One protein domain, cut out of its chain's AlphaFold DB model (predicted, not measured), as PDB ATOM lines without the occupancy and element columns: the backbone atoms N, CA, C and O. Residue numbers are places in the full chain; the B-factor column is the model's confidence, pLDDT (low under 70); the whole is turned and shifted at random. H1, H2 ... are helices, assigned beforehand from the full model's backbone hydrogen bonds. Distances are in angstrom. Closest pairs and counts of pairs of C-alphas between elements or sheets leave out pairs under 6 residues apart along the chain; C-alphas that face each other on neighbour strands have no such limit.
ATOM      1  N   ASP A 789     130.186 150.096 135.355       69.31
ATOM      2  CA  ASP A 789     131.190 151.140 135.612       69.31
ATOM      3  C   ASP A 789     130.576 152.538 135.843       69.31
ATOM      4  O   ASP A 789     131.083 153.325 136.640       69.31
ATOM      5  N   GLN A 790     129.471 152.861 135.158       80.31
ATOM      6  CA  GLN A 790     128.784 154.151 135.308       80.31
ATOM      7  C   GLN A 790     127.971 154.205 136.602       80.31
ATOM      8  O   GLN A 790     127.881 155.263 137.224       80.31
ATOM      9  N   LEU A 791     127.384 153.078 137.007       80.81
ATOM     10  CA  LEU A 791     126.658 152.956 138.269       80.81
ATOM     11  C   LEU A 791     127.624 153.007 139.461       80.81
ATOM     12  O   LEU A 791     127.318 153.681 140.441       80.81
ATOM     13  N   ALA A 792     128.808 152.398 139.350       76.44
ATOM     14  CA  ALA A 792     129.845 152.447 140.380       76.44
ATOM     15  C   ALA A 792     130.388 153.873 140.584       76.44
ATOM     16  O   ALA A 792     130.395 154.378 141.706       76.44
ATOM     17  N   GLU A 793     130.741 154.578 139.502       81.06
ATOM     18  CA  GLU A 793     131.200 155.978 139.572       81.06
ATOM     19  C   GLU A 793     130.107 156.907 140.139       81.06
ATOM     20  O   GLU A 793     130.375 157.841 140.903       81.06
ATOM     21  N   GLN A 794     128.842 156.636 139.807       84.56
ATOM     22  CA  GLN A 794     127.706 157.372 140.347       84.56
ATOM     23  C   GLN A 794     127.475 157.086 141.841       84.56
ATOM     24  O   GLN A 794     127.142 158.021 142.576       84.56
ATOM     25  N   ALA A 795     127.662 155.842 142.295       83.19
ATOM     26  CA  ALA A 795     127.562 155.459 143.704       83.19
ATOM     27  C   ALA A 795     128.651 156.146 144.539       83.19
ATOM     28  O   ALA A 795     128.318 156.808 145.522       83.19
ATOM     29  N   GLU A 796     129.914 156.114 144.099       84.88
ATOM     30  CA  GLU A 796     131.026 156.801 144.776       84.88
ATOM     31  C   GLU A 796     130.748 158.304 144.931       84.88
ATOM     32  O   GLU A 796     130.889 158.880 146.014       84.88
ATOM     33  N   LEU A 797     130.266 158.957 143.869       84.56
ATOM     34  CA  LEU A 797     129.932 160.381 143.912       84.56
ATOM     35  C   LEU A 797     128.796 160.686 144.902       84.56
ATOM     36  O   LEU A 797     128.783 161.745 145.538       84.56
ATOM     37  N   GLN A 798     127.803 159.805 145.000       86.06
ATOM     38  CA  GLN A 798     126.675 159.964 145.918       86.06
ATOM     39  C   GLN A 798     127.083 159.680 147.367       86.06
ATOM     40  O   GLN A 798     126.633 160.391 148.268       86.06
ATOM     41  N   GLN A 799     127.993 158.736 147.579       84.06
ATOM     42  CA  GLN A 799     128.576 158.424 148.877       84.06
ATOM     43  C   GLN A 799     129.417 159.581 149.412       84.06
ATOM     44  O   GLN A 799     129.186 160.043 150.530       84.06
ATOM     45  N   MET A 800     130.270 160.178 148.575       85.31
ATOM     46  CA  MET A 800     131.014 161.386 148.943       85.31
ATOM     47  C   MET A 800     130.090 162.541 149.357       85.31
ATOM     48  O   MET A 800     130.398 163.291 150.284       85.31
ATOM     49  N   LYS A 801     128.943 162.711 148.684       86.62
ATOM     50  CA  LYS A 801     127.953 163.744 149.045       86.62
ATOM     51  C   LYS A 801     127.284 163.456 150.387       86.62
ATOM     52  O   LYS A 801     127.037 164.392 151.145       86.62
ATOM     53  N   LEU A 802     126.991 162.188 150.672       86.00
ATOM     54  CA  LEU A 802     126.423 161.758 151.946       86.00
ATOM     55  C   LEU A 802     127.398 162.032 153.097       86.00
ATOM     56  O   LEU A 802     127.018 162.678 154.074       86.00
ATOM     57  N   GLU A 803     128.661 161.636 152.953       84.31
ATOM     58  CA  GLU A 803     129.709 161.877 153.953       84.31
ATOM     59  C   GLU A 803     129.938 163.370 154.209       84.31
ATOM     60  O   GLU A 803     130.041 163.795 155.359       84.31
ATOM     61  N   GLN A 804     129.951 164.195 153.154       85.25
ATOM     62  CA  GLN A 804     130.074 165.650 153.283       85.25
ATOM     63  C   GLN A 804     128.901 166.268 154.052       85.25
ATOM     64  O   GLN A 804     129.116 167.133 154.900       85.25
ATOM     65  N   ALA A 805     127.670 165.822 153.788       84.31
ATOM     66  CA  ALA A 805     126.485 166.309 154.490       84.31
ATOM     67  C   ALA A 805     126.460 165.877 155.968       84.31
ATOM     68  O   ALA A 805     126.063 166.659 156.836       84.31
ATOM     69  N   ILE A 806     126.930 164.660 156.266       82.19
ATOM     70  CA  ILE A 806     127.086 164.160 157.639       82.19
ATOM     71  C   ILE A 806     128.166 164.963 158.376       82.19
ATOM     72  O   ILE A 806     127.915 165.446 159.478       82.19
ATOM     73  N   ALA A 807     129.325 165.193 157.751       81.31
ATOM     74  CA  ALA A 807     130.409 165.995 158.322       81.31
ATOM     75  C   ALA A 807     130.014 167.468 158.547       81.31
ATOM     76  O   ALA A 807     130.503 168.104 159.479       81.31
ATOM     77  N   ALA A 808     129.109 168.005 157.722       83.38
ATOM     78  CA  ALA A 808     128.550 169.346 157.876       83.38
ATOM     79  C   ALA A 808     127.471 169.448 158.975       83.38
ATOM     80  O   ALA A 808     127.050 170.555 159.311       83.38
ATOM     81  N   GLY A 809     127.021 168.323 159.547       80.38
ATOM     82  CA  GLY A 809     125.954 168.299 160.548       80.38
ATOM     83  C   GLY A 809     124.575 168.658 159.982       80.38
ATOM     84  O   GLY A 809     123.733 169.179 160.714       80.38
ATOM     85  N   GLU A 810     124.333 168.406 158.690       85.44
ATOM     86  CA  GLU A 810     123.089 168.749 157.990       85.44
ATOM     87  C   GLU A 810     122.202 167.504 157.768       85.44
ATOM     88  O   GLU A 810     122.261 166.869 156.709       85.44
ATOM     89  N   PRO A 811     121.319 167.137 158.719       75.44
ATOM     90  CA  PRO A 811     120.558 165.885 158.654       75.44
ATOM     91  C   PRO A 811     119.600 165.813 157.454       75.44
ATOM     92  O   PRO A 811     119.386 164.741 156.895       75.44
ATOM     93  N   GLY A 812     119.050 166.952 157.017       78.88
ATOM     94  CA  GLY A 812     118.181 167.014 155.837       78.88
ATOM     95  C   GLY A 812     118.928 166.767 154.523       78.88
ATOM     96  O   GLY A 812     118.408 166.080 153.645       78.88
ATOM     97  N   ALA A 813     120.158 167.276 154.401       80.25
ATOM     98  CA  ALA A 813     121.002 167.058 153.228       80.25
ATOM     99  C   ALA A 813     121.534 165.618 153.184       80.25
ATOM    100  O   ALA A 813     121.528 164.996 152.122       80.25
ATOM    101  N   ALA A 814     121.899 165.055 154.341       79.19
ATOM    102  CA  ALA A 814     122.318 163.661 154.458       79.19
ATOM    103  C   ALA A 814     121.180 162.694 154.077       79.19
ATOM    104  O   ALA A 814     121.377 161.792 153.266       79.19
ATOM    105  N   ALA A 815     119.955 162.927 154.562       81.25
ATOM    106  CA  ALA A 815     118.791 162.124 154.177       81.25
ATOM    107  C   ALA A 815     118.474 162.217 152.669       81.25
ATOM    108  O   ALA A 815     118.129 161.212 152.044       81.25
ATOM    109  N   ALA A 816     118.623 163.404 152.070       81.44
ATOM    110  CA  ALA A 816     118.419 163.612 150.637       81.44
ATOM    111  C   ALA A 816     119.507 162.953 149.768       81.44
ATOM    112  O   ALA A 816     119.214 162.525 148.652       81.44
ATOM    113  N   ALA A 817     120.744 162.854 150.266       83.38
ATOM    114  CA  ALA A 817     121.853 162.181 149.587       83.38
ATOM    115  C   ALA A 817     121.801 160.649 149.720       83.38
ATOM    116  O   ALA A 817     122.241 159.942 148.815       83.38
ATOM    117  N   LEU A 818     121.215 160.129 150.803       83.88
ATOM    118  CA  LEU A 818     121.119 158.691 151.058       83.88
ATOM    119  C   LEU A 818     120.195 157.963 150.064       83.88
ATOM    120  O   LEU A 818     120.535 156.892 149.572       83.88
ATOM    121  N   GLN A 819     119.026 158.527 149.750       82.75
ATOM    122  CA  GLN A 819     118.063 157.890 148.839       82.75
ATOM    123  C   GLN A 819     118.626 157.567 147.440       82.75
ATOM    124  O   GLN A 819     118.452 156.431 146.994       82.75
ATOM    125  N   PRO A 820     119.289 158.501 146.730       83.31
ATOM    126  CA  PRO A 820     119.875 158.193 145.433       83.31
ATOM    127  C   PRO A 820     121.044 157.207 145.543       83.31
ATOM    128  O   PRO A 820     121.167 156.366 144.656       83.31
ATOM    129  N   LEU A 821     121.831 157.247 146.630       85.25
ATOM    130  CA  LEU A 821     122.902 156.276 146.884       85.25
ATOM    131  C   LEU A 821     122.348 154.856 146.984       85.25
ATOM    132  O   LEU A 821     122.787 153.980 146.250       85.25
ATOM    133  N   LEU A 822     121.328 154.645 147.818       81.69
ATOM    134  CA  LEU A 822     120.681 153.338 147.971       81.69
ATOM    135  C   LEU A 822     120.050 152.845 146.661       81.69
ATOM    136  O   LEU A 822     120.088 151.654 146.370       81.69
ATOM    137  N   ALA A 823     119.481 153.747 145.855       82.12
ATOM    138  CA  ALA A 823     118.923 153.394 144.552       82.12
ATOM    139  C   ALA A 823     120.009 152.986 143.544       82.12
ATOM    140  O   ALA A 823     119.835 152.002 142.830       82.12
ATOM    141  N   THR A 824     121.130 153.711 143.504       83.62
ATOM    142  CA  THR A 824     122.254 153.398 142.608       83.62
ATOM    143  C   THR A 824     122.965 152.115 143.047       83.62
ATOM    144  O   THR A 824     123.264 151.276 142.205       83.62
ATOM    145  N   GLN A 825     123.138 151.900 144.353       79.56
ATOM    146  CA  GLN A 825     123.672 150.656 144.918       79.56
ATOM    147  C   GLN A 825     122.762 149.451 144.623       79.56
ATOM    148  O   GLN A 825     123.242 148.392 144.238       79.56
ATOM    149  N   ALA A 826     121.436 149.616 144.702       73.56
ATOM    150  CA  ALA A 826     120.494 148.567 144.306       73.56
ATOM    151  C   ALA A 826     120.564 148.241 142.801       73.56
ATOM    152  O   ALA A 826     120.433 147.081 142.423       73.56
ATOM    153  N   GLN A 827     120.776 149.247 141.945       77.75
ATOM    154  CA  GLN A 827     120.970 149.054 140.502       77.75
ATOM    155  C   GLN A 827     122.308 148.383 140.181       77.75
ATOM    156  O   GLN A 827     122.369 147.562 139.272       77.75
ATOM    157  N   LEU A 828     123.366 148.712 140.923       76.50
ATOM    158  CA  LEU A 828     124.670 148.067 140.806       76.50
ATOM    159  C   LEU A 828     124.582 146.588 141.205       76.50
ATOM    160  O   LEU A 828     125.003 145.726 140.444       76.50
ATOM    161  N   ALA A 829     123.950 146.295 142.344       70.12
ATOM    162  CA  ALA A 829     123.718 144.934 142.821       70.12
ATOM    163  C   ALA A 829     122.874 144.100 141.833       70.12
ATOM    164  O   ALA A 829     123.161 142.929 141.589       70.12
ATOM    165  N   ASP A 830     121.854 144.702 141.218       68.12
ATOM    166  CA  ASP A 830     121.034 144.069 140.178       68.12
ATOM    167  C   ASP A 830     121.819 143.826 138.873       68.12
ATOM    168  O   ASP A 830     121.715 142.755 138.277       68.12
ATOM    169  N   ALA A 831     122.672 144.771 138.463       68.56
ATOM    170  CA  ALA A 831     123.557 144.608 137.307       68.56
ATOM    171  C   ALA A 831     124.616 143.512 137.526       68.56
ATOM    172  O   ALA A 831     124.937 142.779 136.593       68.56
ATOM    173  N   GLN A 832     125.121 143.375 138.755       62.50
ATOM    174  CA  GLN A 832     126.104 142.358 139.146       62.50
ATOM    175  C   GLN A 832     125.506 140.955 139.254       62.50
ATOM    176  O   GLN A 832     126.168 139.974 138.924       62.50
ATOM    177  N   THR A 833     124.254 140.851 139.704       61.34
ATOM    178  CA  THR A 833     123.543 139.568 139.832       61.34
ATOM    179  C   THR A 833     122.816 139.156 138.551       61.34
ATOM    180  O   THR A 833     122.461 137.990 138.399       61.34
ATOM    181  N   GLY A 834     122.573 140.089 137.622       61.75
ATOM    182  CA  GLY A 834     121.775 139.850 136.415       61.75
ATOM    183  C   GLY A 834     120.305 139.535 136.711       61.75
ATOM    184  O   GLY A 834     119.592 139.031 135.833       61.75
ATOM    185  N   ALA A 835     119.844 139.809 137.937       58.28
ATOM    186  CA  ALA A 835     118.561 139.345 138.441       58.28
ATOM    187  C   ALA A 835     117.388 139.920 137.635       58.28
ATOM    188  O   ALA A 835     116.530 139.161 137.190       58.28
ATOM    189  N   SER A 836     117.363 141.224 137.348       57.50
ATOM    190  CA  SER A 836     116.296 141.842 136.547       57.50
ATOM    191  C   SER A 836     116.232 141.337 135.106       57.50
ATOM    192  O   SER A 836     115.137 141.125 134.580       57.50
ATOM    193  N   THR A 837     117.378 141.092 134.467       59.62
ATOM    194  CA  THR A 837     117.441 140.508 133.119       59.62
ATOM    195  C   THR A 837     116.968 139.059 133.106       59.62
ATOM    196  O   THR A 837     116.199 138.676 132.220       59.62
ATOM    197  N   GLY A 838     117.350 138.270 134.112       51.91
ATOM    198  CA  GLY A 838     116.884 136.896 134.269       51.91
ATOM    199  C   GLY A 838     115.389 136.827 134.574       51.91
ATOM    200  O   GLY A 838     114.666 136.122 133.876       51.91
ATOM    201  N   ILE A 839     114.881 137.644 135.500       62.91
ATOM    202  CA  ILE A 839     113.447 137.749 135.816       62.91
ATOM    203  C   ILE A 839     112.641 138.181 134.582       62.91
ATOM    204  O   ILE A 839     111.573 137.627 134.335       62.91
ATOM    205  N   ALA A 840     113.143 139.114 133.765       58.94
ATOM    206  CA  ALA A 840     112.484 139.509 132.519       58.94
ATOM    207  C   ALA A 840     112.428 138.355 131.503       58.94
ATOM    208  O   ALA A 840     111.379 138.111 130.902       58.94
ATOM    209  N   SER A 841     113.524 137.605 131.355       50.28
ATOM    210  CA  SER A 841     113.574 136.430 130.476       50.28
ATOM    211  C   SER A 841     112.643 135.305 130.952       50.28
ATOM    212  O   SER A 841     111.925 134.701 130.152       50.28
ATOM    213  N   LEU A 842     112.563 135.086 132.268       54.94
ATOM    214  CA  LEU A 842     111.667 134.118 132.892       54.94
ATOM    215  C   LEU A 842     110.206 134.568 132.830       54.94
ATOM    216  O   LEU A 842     109.326 133.734 132.641       54.94
ATOM    217  N   ALA A 843     109.919 135.868 132.914       60.75
ATOM    218  CA  ALA A 843     108.578 136.410 132.712       60.75
ATOM    219  C   ALA A 843     108.098 136.192 131.269       60.75
ATOM    220  O   ALA A 843     106.943 135.820 131.048       60.75
ATOM    221  N   GLU A 844     108.987 136.344 130.287       57.25
ATOM    222  CA  GLU A 844     108.690 136.037 128.887       57.25
ATOM    223  C   GLU A 844     108.474 134.527 128.677       57.25
ATOM    224  O   GLU A 844     107.525 134.113 128.002       57.25
ATOM    225  N   ALA A 845     109.296 133.683 129.312       48.81
ATOM    226  CA  ALA A 845     109.121 132.231 129.318       48.81
ATOM    227  C   ALA A 845     107.793 131.817 129.974       48.81
ATOM    228  O   ALA A 845     107.049 131.006 129.418       48.81
ATOM    229  N   LYS A 846     107.437 132.432 131.107       62.59
ATOM    230  CA  LYS A 846     106.167 132.243 131.817       62.59
ATOM    231  C   LYS A 846     104.983 132.621 130.935       62.59
ATOM    232  O   LYS A 846     104.027 131.855 130.839       62.59
ATOM    233  N   GLN A 847     105.056 133.753 130.238       64.50
ATOM    234  CA  GLN A 847     104.012 134.193 129.314       64.50
ATOM    235  C   GLN A 847     103.835 133.206 128.149       64.50
ATOM    236  O   GLN A 847     102.704 132.852 127.804       64.50
ATOM    237  N   LYS A 848     104.937 132.699 127.581       60.88
ATOM    238  CA  LYS A 848     104.915 131.666 126.530       60.88
ATOM    239  C   LYS A 848     104.330 130.343 127.041       60.88
ATOM    240  O   LYS A 848     103.508 129.739 126.354       60.88
ATOM    241  N   LEU A 849     104.674 129.923 128.261       52.44
ATOM    242  CA  LEU A 849     104.128 128.718 128.899       52.44
ATOM    243  C   LEU A 849     102.638 128.857 129.239       52.44
ATOM    244  O   LEU A 849     101.883 127.909 129.042       52.44
ATOM    245  N   GLN A 850     102.183 130.031 129.684       68.75
ATOM    246  CA  GLN A 850     100.762 130.312 129.932       68.75
ATOM    247  C   GLN A 850      99.945 130.334 128.633       68.75
ATOM    248  O   GLN A 850      98.830 129.804 128.587       68.75
ATOM    249  N   ALA A 851     100.505 130.887 127.554       71.25
ATOM    250  CA  ALA A 851      99.904 130.822 126.224       71.25
ATOM    251  C   ALA A 851      99.814 129.370 125.719       71.25
ATOM    252  O   ALA A 851      98.772 128.946 125.223       71.25
ATOM    253  N   ALA A 852     100.861 128.568 125.928       60.66
ATOM    254  CA  ALA A 852     100.858 127.147 125.584       60.66
ATOM    255  C   ALA A 852      99.852 126.338 126.425       60.66
ATOM    256  O   ALA A 852      99.169 125.464 125.892       60.66
ATOM    257  N   LEU A 853      99.722 126.644 127.721       62.97
ATOM    258  CA  LEU A 853      98.803 125.971 128.643       62.97
ATOM    259  C   LEU A 853      97.338 126.267 128.296       62.97
ATOM    260  O   LEU A 853      96.513 125.358 128.255       62.97
ATOM    261  N   SER A 854      97.021 127.527 127.987       72.38
ATOM    262  CA  SER A 854      95.677 127.944 127.561       72.38
ATOM    263  C   SER A 854      95.285 127.421 126.175       72.38
ATOM    264  O   SER A 854      94.092 127.264 125.915       72.38
ATOM    265  N   ALA A 855      96.257 127.094 125.316       73.12
ATOM    266  CA  ALA A 855      96.039 126.428 124.031       73.12
ATOM    267  C   ALA A 855      95.880 124.897 124.149       73.12
ATOM    268  O   ALA A 855      95.351 124.264 123.239       73.12
ATOM    269  N   ALA A 856      96.294 124.290 125.266       70.25
ATOM    270  CA  ALA A 856      96.309 122.836 125.464       70.25
ATOM    271  C   ALA A 856      94.965 122.232 125.937       70.25
ATOM    272  O   ALA A 856      94.926 121.049 126.247       70.25
ATOM    273  N   GLN A 857      93.884 123.024 125.976       58.84
ATOM    274  CA  GLN A 857      92.588 122.866 126.681       58.84
ATOM    275  C   GLN A 857      91.989 121.455 126.927       58.84
ATOM    276  O   GLN A 857      91.188 121.328 127.850       58.84
ATOM    277  N   GLN A 858      92.313 120.412 126.151       51.50
ATOM    278  CA  GLN A 858      91.785 119.039 126.309       51.50
ATOM    279  C   GLN A 858      92.859 117.937 126.454       51.50
ATOM    280  O   GLN A 858      92.512 116.778 126.678       51.50
ATOM    281  N   ASP A 859      94.148 118.274 126.369       65.44
ATOM    282  CA  ASP A 859      95.274 117.339 126.477       65.44
ATOM    283  C   ASP A 859      95.795 117.298 127.923       65.44
ATOM    284  O   ASP A 859      96.526 118.177 128.380       65.44
ATOM    285  N   THR A 860      95.369 116.281 128.673       56.66
ATOM    286  CA  THR A 860      95.564 116.197 130.130       56.66
ATOM    287  C   THR A 860      97.034 116.023 130.527       56.66
ATOM    288  O   THR A 860      97.455 116.571 131.548       56.66
ATOM    289  N   GLU A 861      97.835 115.321 129.722       52.25
ATOM    290  CA  GLU A 861      99.270 115.126 129.976       52.25
ATOM    291  C   GLU A 861     100.084 116.371 129.615       52.25
ATOM    292  O   GLU A 861     100.992 116.766 130.359       52.25
ATOM    293  N   ARG A 862      99.729 117.049 128.518       50.78
ATOM    294  CA  ARG A 862     100.366 118.312 128.130       50.78
ATOM    295  C   ARG A 862     100.027 119.436 129.099       50.78
ATOM    296  O   ARG A 862     100.918 120.208 129.450       50.78
ATOM    297  N   VAL A 863      98.788 119.490 129.592       64.75
ATOM    298  CA  VAL A 863      98.385 120.398 130.676       64.75
ATOM    299  C   VAL A 863      99.210 120.115 131.932       64.75
ATOM    300  O   VAL A 863      99.833 121.039 132.439       64.75
ATOM    301  N   ALA A 864      99.328 118.861 132.383       56.94
ATOM    302  CA  ALA A 864     100.121 118.522 133.572       56.94
ATOM    303  C   ALA A 864     101.611 118.896 133.432       56.94
ATOM    304  O   ALA A 864     102.221 119.425 134.366       56.94
ATOM    305  N   THR A 865     102.192 118.672 132.252       54.38
ATOM    306  CA  THR A 865     103.601 118.987 131.961       54.38
ATOM    307  C   THR A 865     103.847 120.493 131.904       54.38
ATOM    308  O   THR A 865     104.802 120.993 132.506       54.38
ATOM    309  N   LEU A 866     102.966 121.241 131.235       54.97
ATOM    310  CA  LEU A 866     103.038 122.701 131.170       54.97
ATOM    311  C   LEU A 866     102.764 123.337 132.536       54.97
ATOM    312  O   LEU A 866     103.432 124.302 132.883       54.97
ATOM    313  N   THR A 867     101.867 122.772 133.349       62.88
ATOM    314  CA  THR A 867     101.640 123.212 134.734       62.88
ATOM    315  C   THR A 867     102.879 123.000 135.605       62.88
ATOM    316  O   THR A 867     103.250 123.909 136.340       62.88
ATOM    317  N   ARG A 868     103.570 121.854 135.500       59.22
ATOM    318  CA  ARG A 868     104.835 121.623 136.224       59.22
ATOM    319  C   ARG A 868     105.948 122.563 135.750       59.22
ATOM    320  O   ARG A 868     106.688 123.082 136.573       59.22
ATOM    321  N   SER A 869     106.043 122.803 134.444       52.97
ATOM    322  CA  SER A 869     107.036 123.723 133.867       52.97
ATOM    323  C   SER A 869     106.771 125.170 134.287       52.97
ATOM    324  O   SER A 869     107.699 125.907 134.597       52.97
ATOM    325  N   LEU A 870     105.497 125.567 134.356       61.12
ATOM    326  CA  LEU A 870     105.086 126.876 134.851       61.12
ATOM    327  C   LEU A 870     105.418 127.039 136.340       61.12
ATOM    328  O   LEU A 870     105.934 128.080 136.724       61.12
ATOM    329  N   ALA A 871     105.195 125.997 137.147       65.88
ATOM    330  CA  ALA A 871     105.579 125.988 138.558       65.88
ATOM    331  C   ALA A 871     107.103 126.107 138.750       65.88
ATOM    332  O   ALA A 871     107.540 126.850 139.619       65.88
ATOM    333  N   ALA A 872     107.905 125.444 137.909       56.09
ATOM    334  CA  ALA A 872     109.365 125.553 137.949       56.09
ATOM    335  C   ALA A 872     109.865 126.954 137.548       56.09
ATOM    336  O   ALA A 872     110.792 127.477 138.158       56.09
ATOM    337  N   VAL A 873     109.233 127.591 136.553       58.28
ATOM    338  CA  VAL A 873     109.537 128.987 136.193       58.28
ATOM    339  C   VAL A 873     109.124 129.945 137.310       58.28
ATOM    340  O   VAL A 873     109.861 130.877 137.609       58.28
ATOM    341  N   ASP A 874     107.986 129.705 137.964       65.38
ATOM    342  CA  ASP A 874     107.552 130.492 139.122       65.38
ATOM    343  C   ASP A 874     108.525 130.364 140.302       65.38
ATOM    344  O   ASP A 874     108.842 131.365 140.940       65.38
ATOM    345  N   GLU A 875     109.045 129.163 140.551       67.81
ATOM    346  CA  GLU A 875     110.059 128.900 141.576       67.81
ATOM    347  C   GLU A 875     111.402 129.571 141.242       67.81
ATOM    348  O   GLU A 875     112.003 130.211 142.104       67.81
ATOM    349  N   ALA A 876     111.830 129.524 139.976       63.12
ATOM    350  CA  ALA A 876     113.035 130.210 139.512       63.12
ATOM    351  C   ALA A 876     112.919 131.739 139.640       63.12
ATOM    352  O   ALA A 876     113.842 132.385 140.132       63.12
ATOM    353  N   VAL A 877     111.771 132.324 139.270       69.94
ATOM    354  CA  VAL A 877     111.512 133.765 139.449       69.94
ATOM    355  C   VAL A 877     111.570 134.140 140.926       69.94
ATOM    356  O   VAL A 877     112.233 135.111 141.279       69.94
ATOM    357  N   GLN A 878     110.931 133.357 141.799       73.44
ATOM    358  CA  GLN A 878     110.961 133.604 143.243       73.44
ATOM    359  C   GLN A 878     112.381 133.518 143.814       73.44
ATOM    360  O   GLN A 878     112.737 134.343 144.655       73.44
ATOM    361  N   SER A 879     113.199 132.572 143.342       73.38
ATOM    362  CA  SER A 879     114.611 132.469 143.731       73.38
ATOM    363  C   SER A 879     115.403 133.706 143.309       73.38
ATOM    364  O   SER A 879     116.064 134.317 144.138       73.38
ATOM    365  N   MET A 880     115.279 134.142 142.053       71.38
ATOM    366  CA  MET A 880     116.020 135.310 141.560       71.38
ATOM    367  C   MET A 880     115.571 136.619 142.223       71.38
ATOM    368  O   MET A 880     116.391 137.492 142.504       71.38
ATOM    369  N   GLU A 881     114.274 136.769 142.509       77.25
ATOM    370  CA  GLU A 881     113.763 137.912 143.272       77.25
ATOM    371  C   GLU A 881     114.312 137.929 144.705       77.25
ATOM    372  O   GLU A 881     114.616 138.997 145.242       77.25
ATOM    373  N   LYS A 882     114.446 136.754 145.321       82.06
ATOM    374  CA  LYS A 882     115.022 136.588 146.655       82.06
ATOM    375  C   LYS A 882     116.506 136.956 146.667       82.06
ATOM    376  O   LYS A 882     116.922 137.728 147.532       82.06
ATOM    377  N   ASP A 883     117.271 136.496 145.683       78.75
ATOM    378  CA  ASP A 883     118.690 136.834 145.524       78.75
ATOM    379  C   ASP A 883     118.884 138.345 145.347       78.75
ATOM    380  O   ASP A 883     119.721 138.959 146.014       78.75
ATOM    381  N   ALA A 884     118.032 138.984 144.536       79.38
ATOM    382  CA  ALA A 884     118.033 140.435 144.363       79.38
ATOM    383  C   ALA A 884     117.735 141.186 145.675       79.38
ATOM    384  O   ALA A 884     118.348 142.217 145.962       79.38
ATOM    385  N   LEU A 885     116.802 140.688 146.493       85.62
ATOM    386  CA  LEU A 885     116.487 141.278 147.797       85.62
ATOM    387  C   LEU A 885     117.633 141.117 148.802       85.62
ATOM    388  O   LEU A 885     117.890 142.051 149.565       85.62
ATOM    389  N   PHE A 886     118.341 139.985 148.792       85.19
ATOM    390  CA  PHE A 886     119.541 139.792 149.612       85.19
ATOM    391  C   PHE A 886     120.698 140.684 149.173       85.19
ATOM    392  O   PHE A 886     121.364 141.267 150.027       85.19
ATOM    393  N   ALA A 887     120.901 140.860 147.868       81.56
ATOM    394  CA  ALA A 887     121.914 141.769 147.344       81.56
ATOM    395  C   ALA A 887     121.614 143.232 147.733       81.56
ATOM    396  O   ALA A 887     122.500 143.961 148.175       81.56
ATOM    397  N   GLN A 888     120.342 143.645 147.674       83.94
ATOM    398  CA  GLN A 888     119.907 144.957 148.174       83.94
ATOM    399  C   GLN A 888     120.112 145.102 149.686       83.94
ATOM    400  O   GLN A 888     120.509 146.172 150.145       83.94
ATOM    401  N   LEU A 889     119.826 144.053 150.462       86.25
ATOM    402  CA  LEU A 889     120.011 144.053 151.912       86.25
ATOM    403  C   LEU A 889     121.491 144.221 152.278       86.25
ATOM    404  O   LEU A 889     121.805 145.091 153.088       86.25
ATOM    405  N   ALA A 890     122.376 143.456 151.635       83.81
ATOM    406  CA  ALA A 890     123.821 143.543 151.826       83.81
ATOM    407  C   ALA A 890     124.348 144.949 151.500       83.81
ATOM    408  O   ALA A 890     125.054 145.538 152.314       83.81
ATOM    409  N   ALA A 891     123.911 145.539 150.383       81.00
ATOM    410  CA  ALA A 891     124.312 146.891 149.996       81.00
ATOM    411  C   ALA A 891     123.869 147.963 151.012       81.00
ATOM    412  O   ALA A 891     124.612 148.898 151.307       81.00
ATOM    413  N   VAL A 892     122.663 147.845 151.586       85.94
ATOM    414  CA  VAL A 892     122.200 148.778 152.634       85.94
ATOM    415  C   VAL A 892     123.003 148.599 153.926       85.94
ATOM    416  O   VAL A 892     123.311 149.589 154.589       85.94
ATOM    417  N   GLN A 893     123.343 147.358 154.287       84.75
ATOM    418  CA  GLN A 893     124.144 147.045 155.474       84.75
ATOM    419  C   GLN A 893     125.594 147.529 155.341       84.75
ATOM    420  O   GLN A 893     126.140 148.051 156.308       84.75
ATOM    421  N   GLU A 894     126.191 147.420 154.154       83.44
ATOM    422  CA  GLU A 894     127.535 147.926 153.854       83.44
ATOM    423  C   GLU A 894     127.595 149.452 154.002       83.44
ATOM    424  O   GLU A 894     128.394 149.966 154.784       83.44
ATOM    425  N   VAL A 895     126.645 150.170 153.387       83.88
ATOM    426  CA  VAL A 895     126.513 151.629 153.556       83.88
ATOM    427  C   VAL A 895     126.301 152.006 155.027       83.88
ATOM    428  O   VAL A 895     126.806 153.028 155.483       83.88
ATOM    429  N   ALA A 896     125.562 151.204 155.797       84.75
ATOM    430  CA  ALA A 896     125.356 151.460 157.222       84.75
ATOM    431  C   ALA A 896     126.614 151.223 158.074       84.75
ATOM    432  O   ALA A 896     126.811 151.936 159.058       84.75
ATOM    433  N   ALA A 897     127.456 150.252 157.706       82.62
ATOM    434  CA  ALA A 897     128.683 149.905 158.422       82.62
ATOM    435  C   ALA A 897     129.803 150.941 158.235       82.62
ATOM    436  O   ALA A 897     130.628 151.127 159.130       82.62
ATOM    437  N   GLU A 898     129.827 151.629 157.093       83.06
ATOM    438  CA  GLU A 898     130.820 152.667 156.787       83.06
ATOM    439  C   GLU A 898     130.515 154.015 157.461       83.06
ATOM    440  O   GLU A 898     131.392 154.876 157.578       83.06
ATOM    441  N   LEU A 899     129.285 154.205 157.945       81.69
ATOM    442  CA  LEU A 899     128.856 155.436 158.598       81.69
ATOM    443  C   LEU A 899     129.044 155.388 160.124       81.69
ATOM    444  O   LEU A 899     128.917 154.331 160.745       81.69
ATOM    445  N   PRO A 900     129.270 156.545 160.777       81.00
ATOM    446  CA  PRO A 900     129.288 156.624 162.233       81.00
ATOM    447  C   PRO A 900     127.983 156.090 162.858       81.00
ATOM    448  O   PRO A 900     126.894 156.349 162.331       81.00
ATOM    449  N   PRO A 901     128.050 155.389 164.005       75.50
ATOM    450  CA  PRO A 901     126.872 154.807 164.655       75.50
ATOM    451  C   PRO A 901     125.875 155.855 165.183       75.50
ATOM    452  O   PRO A 901     124.720 155.530 165.435       75.50
ATOM    453  N   ASP A 902     126.291 157.113 165.339       78.38
ATOM    454  CA  ASP A 902     125.461 158.253 165.749       78.38
ATOM    455  C   ASP A 902     124.976 159.120 164.569       78.38
ATOM    456  O   ASP A 902     124.347 160.162 164.777       78.38
ATOM    457  N   ALA A 903     125.237 158.706 163.323       81.19
ATOM    458  CA  ALA A 903     124.824 159.459 162.147       81.19
ATOM    459  C   ALA A 903     123.293 159.607 162.084       81.19
ATOM    460  O   ALA A 903     122.544 158.637 162.195       81.19
ATOM    461  N   ALA A 904     122.814 160.823 161.801       79.50
ATOM    462  CA  ALA A 904     121.381 161.147 161.757       79.50
ATOM    463  C   ALA A 904     120.561 160.331 160.730       79.50
ATOM    464  O   ALA A 904     119.333 160.360 160.759       79.50
ATOM    465  N   VAL A 905     121.232 159.618 159.819       85.44
ATOM    466  CA  VAL A 905     120.627 158.764 158.788       85.44
ATOM    467  C   VAL A 905     120.483 157.291 159.197       85.44
ATOM    468  O   VAL A 905     119.776 156.558 158.509       85.44
ATOM    469  N   GLN A 906     121.073 156.863 160.322       83.12
ATOM    470  CA  GLN A 906     120.967 155.490 160.848       83.12
ATOM    471  C   GLN A 906     119.510 154.988 160.953       83.12
ATOM    472  O   GLN A 906     119.219 153.921 160.414       83.12
ATOM    473  N   PRO A 907     118.536 155.764 161.482       85.38
ATOM    474  CA  PRO A 907     117.143 155.308 161.552       85.38
ATOM    475  C   PRO A 907     116.506 155.035 160.179       85.38
ATOM    476  O   PRO A 907     115.613 154.199 160.055       85.38
ATOM    477  N   LEU A 908     116.946 155.742 159.129       84.50
ATOM    478  CA  LEU A 908     116.450 155.540 157.762       84.50
ATOM    479  C   LEU A 908     117.020 154.258 157.144       84.50
ATOM    480  O   LEU A 908     116.303 153.549 156.435       84.50
ATOM    481  N   LEU A 909     118.288 153.952 157.429       84.88
ATOM    482  CA  LEU A 909     118.939 152.705 157.026       84.88
ATOM    483  C   LEU A 909     118.295 151.505 157.729       84.88
ATOM    484  O   LEU A 909     117.907 150.548 157.064       84.88
ATOM    485  N   GLU A 910     118.061 151.596 159.041       84.50
ATOM    486  CA  GLU A 910     117.342 150.575 159.816       84.50
ATOM    487  C   GLU A 910     115.916 150.339 159.290       84.50
ATOM    488  O   GLU A 910     115.471 149.193 159.152       84.50
ATOM    489  N   GLN A 911     115.195 151.410 158.937       86.19
ATOM    490  CA  GLN A 911     113.867 151.306 158.326       86.19
ATOM    491  C   GLN A 911     113.924 150.572 156.977       86.19
ATOM    492  O   GLN A 911     113.043 149.760 156.673       86.19
ATOM    493  N   GLN A 912     114.949 150.839 156.166       85.94
ATOM    494  CA  GLN A 912     115.130 150.192 154.870       85.94
ATOM    495  C   GLN A 912     115.512 148.711 155.017       85.94
ATOM    496  O   GLN A 912     114.930 147.875 154.324       85.94
ATOM    497  N   VAL A 913     116.401 148.374 155.954       86.75
ATOM    498  CA  VAL A 913     116.733 146.987 156.326       86.75
ATOM    499  C   VAL A 913     115.473 146.238 156.758       86.75
ATOM    500  O   VAL A 913     115.159 145.191 156.200       86.75
ATOM    501  N   THR A 914     114.680 146.816 157.665       86.25
ATOM    502  CA  THR A 914     113.418 146.216 158.140       86.25
ATOM    503  C   THR A 914     112.442 145.966 156.989       86.25
ATOM    504  O   THR A 914     111.790 144.924 156.922       86.25
ATOM    505  N   LYS A 915     112.349 146.904 156.041       87.69
ATOM    506  CA  LYS A 915     111.496 146.768 154.855       87.69
ATOM    507  C   LYS A 915     111.953 145.631 153.937       87.69
ATOM    508  O   LYS A 915     111.102 144.914 153.415       87.69
ATOM    509  N   LEU A 916     113.257 145.488 153.706       88.38
ATOM    510  CA  LEU A 916     113.814 144.423 152.863       88.38
ATOM    511  C   LEU A 916     113.668 143.053 153.527       88.38
ATOM    512  O   LEU A 916     113.180 142.121 152.890       88.38
ATOM    513  N   LEU A 917     113.966 142.962 154.822       87.75
ATOM    514  CA  LEU A 917     113.740 141.764 155.628       87.75
ATOM    515  C   LEU A 917     112.266 141.337 155.617       87.75
ATOM    516  O   LEU A 917     111.972 140.164 155.412       87.75
ATOM    517  N   GLY A 918     111.330 142.284 155.724       88.00
ATOM    518  CA  GLY A 918     109.896 141.996 155.618       88.00
ATOM    519  C   GLY A 918     109.476 141.432 154.256       88.00
ATOM    520  O   GLY A 918     108.586 140.584 154.188       88.00
ATOM    521  N   LYS A 919     110.119 141.857 153.160       88.94
ATOM    522  CA  LYS A 919     109.883 141.271 151.828       88.94
ATOM    523  C   LYS A 919     110.444 139.853 151.726       88.94
ATOM    524  O   LYS A 919     109.758 138.977 151.208       88.94
ATOM    525  N   LEU A 920     111.648 139.623 152.252       88.75
ATOM    526  CA  LEU A 920     112.261 138.294 152.298       88.75
ATOM    527  C   LEU A 920     111.422 137.317 153.132       88.75
ATOM    528  O   LEU A 920     111.158 136.208 152.681       88.75
ATOM    529  N   GLN A 921     110.900 137.749 154.285       88.31
ATOM    530  CA  GLN A 921     109.959 136.958 155.092       88.31
ATOM    531  C   GLN A 921     108.695 136.584 154.311       88.31
ATOM    532  O   GLN A 921     108.215 135.459 154.409       88.31
ATOM    533  N   GLN A 922     108.132 137.507 153.523       86.56
ATOM    534  CA  GLN A 922     106.950 137.214 152.705       86.56
ATOM    535  C   GLN A 922     107.237 136.151 151.638       86.56
ATOM    536  O   GLN A 922     106.392 135.285 151.412       86.56
ATOM    537  N   GLN A 923     108.419 136.186 151.019       84.50
ATOM    538  CA  GLN A 923     108.837 135.155 150.070       84.50
ATOM    539  C   GLN A 923     109.098 133.811 150.754       84.50
ATOM    540  O   GLN A 923     108.642 132.779 150.271       84.50
ATOM    541  N   GLU A 924     109.752 133.805 151.915       86.56
ATOM    542  CA  GLU A 924     109.965 132.584 152.701       86.56
ATOM    543  C   GLU A 924     108.646 131.958 153.162       86.56
ATOM    544  O   GLU A 924     108.457 130.744 153.080       86.56
TER     545      GLU A 924
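This is residues 789 to 924 of the 1069 residues of the protein "Cu_amine_oxidN1 domain-containing protein" of Paenibacillus ferrarius (UniProt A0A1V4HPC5). Picture a long, narrow rod built on one long helix, H4, with H2 and H3 following each other along it and H5 folding back on its residues 878 to 896. H1 packs on H2 and is apart from H4; one end of the rod holds H1, H2, H5 and the last part of H4, while the other end is the thinner hairpin of H3 and H4. The printed part has 136 residues, with five named helices in the order H1, H2, H3, H4, H5 and no named strand: all helix. It is loose, with a radius of gyration of the C-alphas of 20.3 A, and spans 70 by 30 by 19 A.

Start at H1, residues 789 to 807, and go on to H2, residues 811 to 833. The two form a helical hairpin: they touch at a shallow tilt of 23 degrees, opposite ways, the closest C-alphas being those of Ala 805 and Ala 814, 4.9 A apart. Next comes H3, residues 835 to 855, close to H2 but not clearly touching it, at a steep tilt of 59 degrees. H4, residues 860 to 898, is the hub, touching three helices. With H3 it forms a hairpin at a shallow tilt of 17 degrees, closest at the C-alphas of Ala 835 and Met 880, 5.7 A. With its residues 883 to 892 alone it touches H2, at a steep tilt of 42 degrees, closest at the C-alphas of Ala 826 and Gln 888, 5.3 A. H5, residues 906 to 924, forms a hairpin with H4 at 17 degrees, a shallow tilt, closest at the C-alphas of Leu 889 and Val 913, 6.2 A. H1 is apart from H3, H4 and H5, and H3 is apart from H5. In H1, H3, H4 and H5 every O i to N i+4 pair is within hydrogen-bond range; in H2 17 of 19 are.

Find C-alpha 789 at (131.190, 151.140, 135.612), where H1 begins; it is 27.1 A long. H2 measures 32.5 A and H3 29.7 A. Look for C-alpha 860 at (95.564, 116.197, 130.130); from there H4 runs 57.3 A to C-alpha 898. H5, 26.7 A long, ends at C-alpha 924, at (109.965, 132.584, 152.701).

The two C-alphas farthest apart are those of Ala 808 and Gln 858, 69.8 A. The printed part has no cut and no long link: H4 to H5 is short, and the other three are tight. Mean pLDDT of the printed part is 74.8, and 45 residues are under 70, among them residues 830 to 850 and 857 to 877.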